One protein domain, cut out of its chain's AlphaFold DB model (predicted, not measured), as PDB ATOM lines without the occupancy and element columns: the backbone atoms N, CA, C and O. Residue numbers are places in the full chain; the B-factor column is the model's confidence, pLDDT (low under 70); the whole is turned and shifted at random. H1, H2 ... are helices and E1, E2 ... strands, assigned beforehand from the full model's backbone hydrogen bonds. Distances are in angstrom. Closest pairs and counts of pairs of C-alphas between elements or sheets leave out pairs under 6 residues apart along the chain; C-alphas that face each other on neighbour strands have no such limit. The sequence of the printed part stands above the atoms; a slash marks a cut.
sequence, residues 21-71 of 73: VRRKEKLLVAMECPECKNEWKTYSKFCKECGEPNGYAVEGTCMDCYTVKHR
ATOM      1  N   VAL A  21     536.509 306.771 389.330       88.88
ATOM      2  CA  VAL A  21     537.161 308.082 389.288       88.88
ATOM      3  C   VAL A  21     536.373 309.021 388.386       88.88
ATOM      4  O   VAL A  21     536.222 308.763 387.196       88.88
ATOM      5  N   ARG A  22     535.932 310.152 388.938       91.06
ATOM      6  CA  ARG A  22     535.319 311.240 388.165       91.06
ATOM      7  C   ARG A  22     536.333 312.288 387.741       91.06
ATOM      8  O   ARG A  22     536.309 312.752 386.607       91.06
ATOM      9  N   ARG A  23     537.220 312.679 388.657       87.19
ATOM     10  CA  ARG A  23     538.214 313.736 388.422       87.19
ATOM     11  C   ARG A  23     539.449 313.553 389.290       87.19
ATOM     12  O   ARG A  23     539.365 313.082 390.424       87.19
ATOM     13  N   LYS A  24     540.597 313.963 388.751       83.38
ATOM     14  CA  LYS A  24     541.898 313.949 389.429       83.38
ATOM     15  C   LYS A  24     542.210 315.363 389.935       83.38
ATOM     16  O   LYS A  24     542.122 316.316 389.169       83.38
ATOM     17  N   GLU A  25     542.575 315.511 391.204       81.75
ATOM     18  CA  GLU A  25     542.869 316.793 391.866       81.75
ATOM     19  C   GLU A  25     544.214 316.728 392.604       81.75
ATOM     20  O   GLU A  25     544.267 316.648 393.832       81.75
ATOM     21  N   LYS A  26     545.324 316.789 391.855       78.75
ATOM     22  CA  LYS A  26     546.707 316.696 392.368       78.75
ATOM     23  C   LYS A  26     546.942 315.437 393.220       78.75
ATOM     24  O   LYS A  26     547.338 314.412 392.682       78.75
ATOM     25  N   LEU A  27     546.716 315.524 394.533       74.06
ATOM     26  CA  LEU A  27     546.884 314.431 395.501       74.06
ATOM     27  C   LEU A  27     545.561 313.748 395.884       74.06
ATOM     28  O   LEU A  27     545.572 312.689 396.507       74.06
ATOM     29  N   LEU A  28     544.432 314.359 395.525       82.62
ATOM     30  CA  LEU A  28     543.092 313.848 395.762       82.62
ATOM     31  C   LEU A  28     542.480 313.331 394.463       82.62
ATOM     32  O   LEU A  28     542.797 313.781 393.362       82.62
ATOM     33  N   VAL A  29     541.537 312.416 394.610       86.25
ATOM     34  CA  VAL A  29     540.712 311.888 393.532       86.25
ATOM     35  C   VAL A  29     539.265 312.024 393.969       86.25
ATOM     36  O   VAL A  29     538.918 311.602 395.073       86.25
ATOM     37  N   ALA A  30     538.428 312.637 393.135       89.44
ATOM     38  CA  ALA A  30     536.994 312.600 393.371       89.44
ATOM     39  C   ALA A  30     536.429 311.326 392.746       89.44
ATOM     40  O   ALA A  30     536.665 311.020 391.571       89.44
ATOM     41  N   MET A  31     535.705 310.599 393.573       89.75
ATOM     42  CA  MET A  31     535.136 309.295 393.311       89.75
ATOM     43  C   MET A  31     533.617 309.411 393.348       89.75
ATOM     44  O   MET A  31     533.075 310.165 394.156       89.75
ATOM     45  N   GLU A  32     532.943 308.625 392.522       93.88
ATOM     46  CA  GLU A  32     531.493 308.459 392.556       93.88
ATOM     47  C   GLU A  32     531.148 306.975 392.675       93.88
ATOM     48  O   GLU A  32     531.775 306.119 392.050       93.88
ATOM     49  N   CYS A  33     530.138 306.648 393.477       94.44
ATOM     50  CA  CYS A  33     529.595 305.300 393.517       94.44
ATOM     51  C   CYS A  33     528.667 305.088 392.312       94.44
ATOM     52  O   CYS A  33     527.673 305.810 392.201       94.44
ATOM     53  N   PRO A  34     528.909 304.081 391.453       94.62
ATOM     54  CA  PRO A  34     528.042 303.832 390.302       94.62
ATOM     55  C   PRO A  34     526.613 303.432 390.706       94.62
ATOM     56  O   PRO A  34     525.679 303.789 389.989       94.62
ATOM     57  N   GLU A  35     526.451 302.788 391.867       95.56
ATOM     58  CA  GLU A  35     525.173 302.285 392.396       95.56
ATOM     59  C   GLU A  35     524.349 303.393 393.060       95.56
ATOM     60  O   GLU A  35     523.267 303.747 392.605       95.56
ATOM     61  N   CYS A  36     524.872 303.986 394.139       95.06
ATOM     62  CA  CYS A  36     524.109 304.915 394.978       95.06
ATOM     63  C   CYS A  36     524.403 306.396 394.693       95.06
ATOM     64  O   CYS A  36     523.970 307.256 395.460       95.06
ATOM     65  N   LYS A  37     525.209 306.693 393.663       94.25
ATOM     66  CA  LYS A  37     525.616 308.048 393.233       94.25
ATOM     67  C   LYS A  37     526.258 308.917 394.318       94.25
ATOM     68  O   LYS A  37     526.333 310.130 394.189       94.25
ATOM     69  N   ASN A  38     526.743 308.305 395.399       93.50
ATOM     70  CA  ASN A  38     527.449 309.029 396.446       93.50
ATOM     71  C   ASN A  38     528.803 309.499 395.917       93.50
ATOM     72  O   ASN A  38     529.554 308.688 395.381       93.50
ATOM     73  N   GLU A  39     529.138 310.763 396.133       92.62
ATOM     74  CA  GLU A  39     530.429 311.331 395.755       92.62
ATOM     75  C   GLU A  39     531.320 311.499 396.988       92.62
ATOM     76  O   GLU A  39     530.854 311.857 398.071       92.62
ATOM     77  N   TRP A  40     532.616 311.227 396.846       90.25
ATOM     78  CA  TRP A  40     533.597 311.470 397.903       90.25
ATOM     79  C   TRP A  40     534.967 311.805 397.328       90.25
ATOM     80  O   TRP A  40     535.285 311.489 396.184       90.25
ATOM     81  N   LYS A  41     535.805 312.451 398.140       87.75
ATOM     82  CA  LYS A  41     537.213 312.687 397.815       87.75
ATOM     83  C   LYS A  41     538.086 311.732 398.608       87.75
ATOM     84  O   LYS A  41     537.855 311.520 399.795       87.75
ATOM     85  N   THR A  42     539.097 311.182 397.955       85.31
ATOM     86  CA  THR A  42     540.031 310.228 398.552       85.31
ATOM     87  C   THR A  42     541.464 310.576 398.169       85.31
ATOM     88  O   THR A  42     541.699 311.054 397.058       85.31
ATOM     89  N   TYR A  43     542.425 310.354 399.068       81.00
ATOM     90  CA  TYR A  43     543.832 310.359 398.665       81.00
ATOM     91  C   TYR A  43     544.113 309.062 397.936       81.00
ATOM     92  O   TYR A  43     543.894 307.974 398.467       81.00
ATOM     93  N   SER A  44     544.635 309.167 396.726       75.25
ATOM     94  CA  SER A  44     545.174 308.002 396.051       75.25
ATOM     95  C   SER A  44     546.203 308.438 395.032       75.25
ATOM     96  O   SER A  44     545.973 309.367 394.255       75.25
ATOM     97  N   LYS A  45     547.351 307.766 395.042       81.75
ATOM     98  CA  LYS A  45     548.256 307.783 393.897       81.75
ATOM     99  C   LYS A  45     547.699 306.850 392.822       81.75
ATOM    100  O   LYS A  45     546.853 306.002 393.093       81.75
ATOM    101  N   PHE A  46     548.143 307.019 391.586       82.31
ATOM    102  CA  PHE A  46     547.698 306.169 390.486       82.31
ATOM    103  C   PHE A  46     548.660 305.000 390.301       82.31
ATOM    104  O   PHE A  46     549.876 305.155 390.408       82.31
ATOM    105  N   CYS A  47     548.099 303.829 390.024       86.75
ATOM    106  CA  CYS A  47     548.833 302.651 389.620       86.75
ATOM    107  C   CYS A  47     549.598 302.968 388.339       86.75
ATOM    108  O   CYS A  47     549.006 303.383 387.344       86.75
ATOM    109  N   LYS A  48     550.910 302.730 388.350       87.00
ATOM    110  CA  LYS A  48     551.777 302.948 387.183       87.00
ATOM    111  C   LYS A  48     551.498 302.005 386.005       87.00
ATOM    112  O   LYS A  48     552.120 302.153 384.964       87.00
ATOM    113  N   GLU A  49     550.614 301.025 386.185       88.62
ATOM    114  CA  GLU A  49     550.333 299.982 385.193       88.62
ATOM    115  C   GLU A  49     548.967 300.159 384.542       88.62
ATOM    116  O   GLU A  49     548.888 300.285 383.326       88.62
ATOM    117  N   CYS A  50     547.898 300.218 385.340       87.50
ATOM    118  CA  CYS A  50     546.539 300.392 384.824       87.50
ATOM    119  C   CYS A  50     546.050 301.848 384.842       87.50
ATOM    120  O   CYS A  50     545.009 302.151 384.268       87.50
ATOM    121  N   GLY A  51     546.759 302.767 385.508       80.31
ATOM    122  CA  GLY A  51     546.354 304.174 385.609       80.31
ATOM    123  C   GLY A  51     545.171 304.447 386.548       80.31
ATOM    124  O   GLY A  51     544.746 305.604 386.658       80.31
ATOM    125  N   GLU A  52     544.661 303.423 387.239       82.00
ATOM    126  CA  GLU A  52     543.607 303.522 388.256       82.00
ATOM    127  C   GLU A  52     544.167 303.908 389.636       82.00
ATOM    128  O   GLU A  52     545.366 303.760 389.872       82.00
ATOM    129  N   PRO A  53     543.345 304.418 390.574       79.50
ATOM    130  CA  PRO A  53     543.769 304.663 391.952       79.50
ATOM    131  C   PRO A  53     544.368 303.399 392.577       79.50
ATOM    132  O   PRO A  53     543.720 302.358 392.622       79.50
ATOM    133  N   ASN A  54     545.599 303.476 393.083       83.25
ATOM    134  CA  ASN A  54     546.280 302.307 393.638       83.25
ATOM    135  C   ASN A  54     545.789 301.917 395.041       83.25
ATOM    136  O   ASN A  54     546.196 300.878 395.548       83.25
ATOM    137  N   GLY A  55     544.927 302.730 395.663       76.69
ATOM    138  CA  GLY A  55     544.391 302.486 397.005       76.69
ATOM    139  C   GLY A  55     545.341 302.847 398.152       76.69
ATOM    140  O   GLY A  55     544.966 302.692 399.312       76.69
ATOM    141  N   TYR A  56     546.525 303.387 397.857       77.75
ATOM    142  CA  TYR A  56     547.542 303.763 398.836       77.75
ATOM    143  C   TYR A  56     547.907 305.254 398.733       77.75
ATOM    144  O   TYR A  56     547.710 305.914 397.709       77.75
ATOM    145  N   ALA A  57     548.465 305.800 399.817       74.38
ATOM    146  CA  ALA A  57     548.979 307.174 399.856       74.38
ATOM    147  C   ALA A  57     550.383 307.322 399.228       74.38
ATOM    148  O   ALA A  57     550.917 308.428 399.158       74.38
ATOM    149  N   VAL A  58     550.980 306.219 398.772       79.69
ATOM    150  CA  VAL A  58     552.326 306.154 398.186       79.69
ATOM    151  C   VAL A  58     552.262 305.716 396.728       79.69
ATOM    152  O   VAL A  58     551.282 305.117 396.288       79.69
ATOM    153  N   GLU A  59     553.300 306.035 395.960       83.88
ATOM    154  CA  GLU A  59     553.405 305.601 394.567       83.88
ATOM    155  C   GLU A  59     553.677 304.100 394.490       83.88
ATOM    156  O   GLU A  59     554.456 303.556 395.269       83.88
ATOM    157  N   GLY A  60     553.016 303.414 393.560       86.50
ATOM    158  CA  GLY A  60     553.107 301.961 393.473       86.50
ATOM    159  C   GLY A  60     552.038 301.346 392.584       86.50
ATOM    160  O   GLY A  60     551.114 302.027 392.137       86.50
ATOM    161  N   THR A  61     552.188 300.049 392.329       89.00
ATOM    162  CA  THR A  61     551.224 299.223 391.594       89.00
ATOM    163  C   THR A  61     550.012 298.914 392.491       89.00
ATOM    164  O   THR A  61     550.174 298.709 393.692       89.00
ATOM    165  N   CYS A  62     548.792 298.904 391.938       87.50
ATOM    166  CA  CYS A  62     547.598 298.475 392.676       87.50
ATOM    167  C   CYS A  62     547.656 296.973 393.010       87.50
ATOM    168  O   CYS A  62     548.400 296.217 392.385       87.50
ATOM    169  N   MET A  63     546.849 296.527 393.978       85.12
ATOM    170  CA  MET A  63     546.831 295.118 394.395       85.12
ATOM    171  C   MET A  63     546.486 294.167 393.238       85.12
ATOM    172  O   MET A  63     547.075 293.091 393.137       85.12
ATOM    173  N   ASP A  64     545.594 294.578 392.335       86.56
ATOM    174  CA  ASP A  64     545.175 293.761 391.193       86.56
ATOM    175  C   ASP A  64     546.331 293.536 390.211       86.56
ATOM    176  O   ASP A  64     546.693 292.395 389.922       86.56
ATOM    177  N   CYS A  65     546.992 294.611 389.767       88.75
ATOM    178  CA  CYS A  65     548.160 294.510 388.890       88.75
ATOM    179  C   CYS A  65     549.334 293.785 389.572       88.75
ATOM    180  O   CYS A  65     550.031 293.012 388.916       88.75
ATOM    181  N   TYR A  66     549.538 293.989 390.880       90.06
ATOM    182  CA  TYR A  66     550.559 293.266 391.642       90.06
ATOM    183  C   TYR A  66     550.285 291.758 391.644       90.06
ATOM    184  O   TYR A  66     551.177 290.965 391.343       90.06
ATOM    185  N   THR A  67     549.039 291.364 391.920       89.62
ATOM    186  CA  THR A  67     548.626 289.956 391.953       89.62
ATOM    187  C   THR A  67     548.776 289.309 390.585       89.62
ATOM    188  O   THR A  67     549.305 288.210 390.502       89.62
ATOM    189  N   VAL A  68     548.377 289.988 389.505       89.19
ATOM    190  CA  VAL A  68     548.558 289.482 388.133       89.19
ATOM    191  C   VAL A  68     550.037 289.251 387.817       89.19
ATOM    192  O   VAL A  68     550.383 288.209 387.269       89.19
ATOM    193  N   LYS A  69     550.916 290.186 388.195       86.75
ATOM    194  CA  LYS A  69     552.361 290.074 387.949       86.75
ATOM    195  C   LYS A  69     553.049 288.969 388.733       86.75
ATOM    196  O   LYS A  69     553.967 288.343 388.216       86.75
ATOM    197  N   HIS A  70     552.642 288.771 389.980       83.88
ATOM    198  CA  HIS A  70     553.272 287.825 390.898       83.88
ATOM    199  C   HIS A  70     552.442 286.557 391.097       83.88
ATOM    200  O   HIS A  70     552.646 285.825 392.065       83.88
ATOM    201  N   ARG A  71     551.518 286.271 390.178       79.50
ATOM    202  CA  ARG A  71     550.804 285.000 390.138       79.50
ATOM    203  C   ARG A  71     551.780 283.911 389.693       79.50
ATOM    204  O   ARG A  71     551.891 283.616 388.507       79.50
TER     205      ARG A  71
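Overview. This is residues 21 to 71 of the 73 residues of an uncharacterized protein of Cytobacillus solani (UniProt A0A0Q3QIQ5). A small sheet of three strands in two hairpins makes one end, looping residues 44 to 62 with no named element lie in the middle, and a short helix, H1, makes the other end. Of 51 printed residues, under half are in named elements: E1, E2, E3, H1 along the chain, mixed in class. The sheet, in that order, is an antiparallel meander, each strand the neighbour of the one before. The whole is flat, 34 by 25 by 13 A, and only just loose, close to compact, with radius of gyration of the C-alphas 11.8 A.

Arrangement. E1, residues 21 to 25, and E2, residues 28 to 32, form a hairpin at 160 degrees; N 25 and O 28 are 2.8 A apart, within hydrogen-bond range. E2 and E3, residues 39 to 43, form a hairpin at 150 degrees, with N 29 and O 42 at 2.8 A. H1, residues 63 to 69, is not on the sheet; every O i to N i+4 pair in it is within hydrogen-bond range.

Along the chain. From first to last C-alpha, E1 spans 10.7 A from (537.161, 308.082, 389.288), E2 13.2 A, E3 13.7 A, and H1 9.9 A to (552.361, 290.074, 387.949).

Size, cuts and confidence. The farthest C-alphas, Lys 37 and His 70, are 34.3 A apart. The printed part has no cut; E3 to H1 is a long link. No printed residue is under 70 in pLDDT.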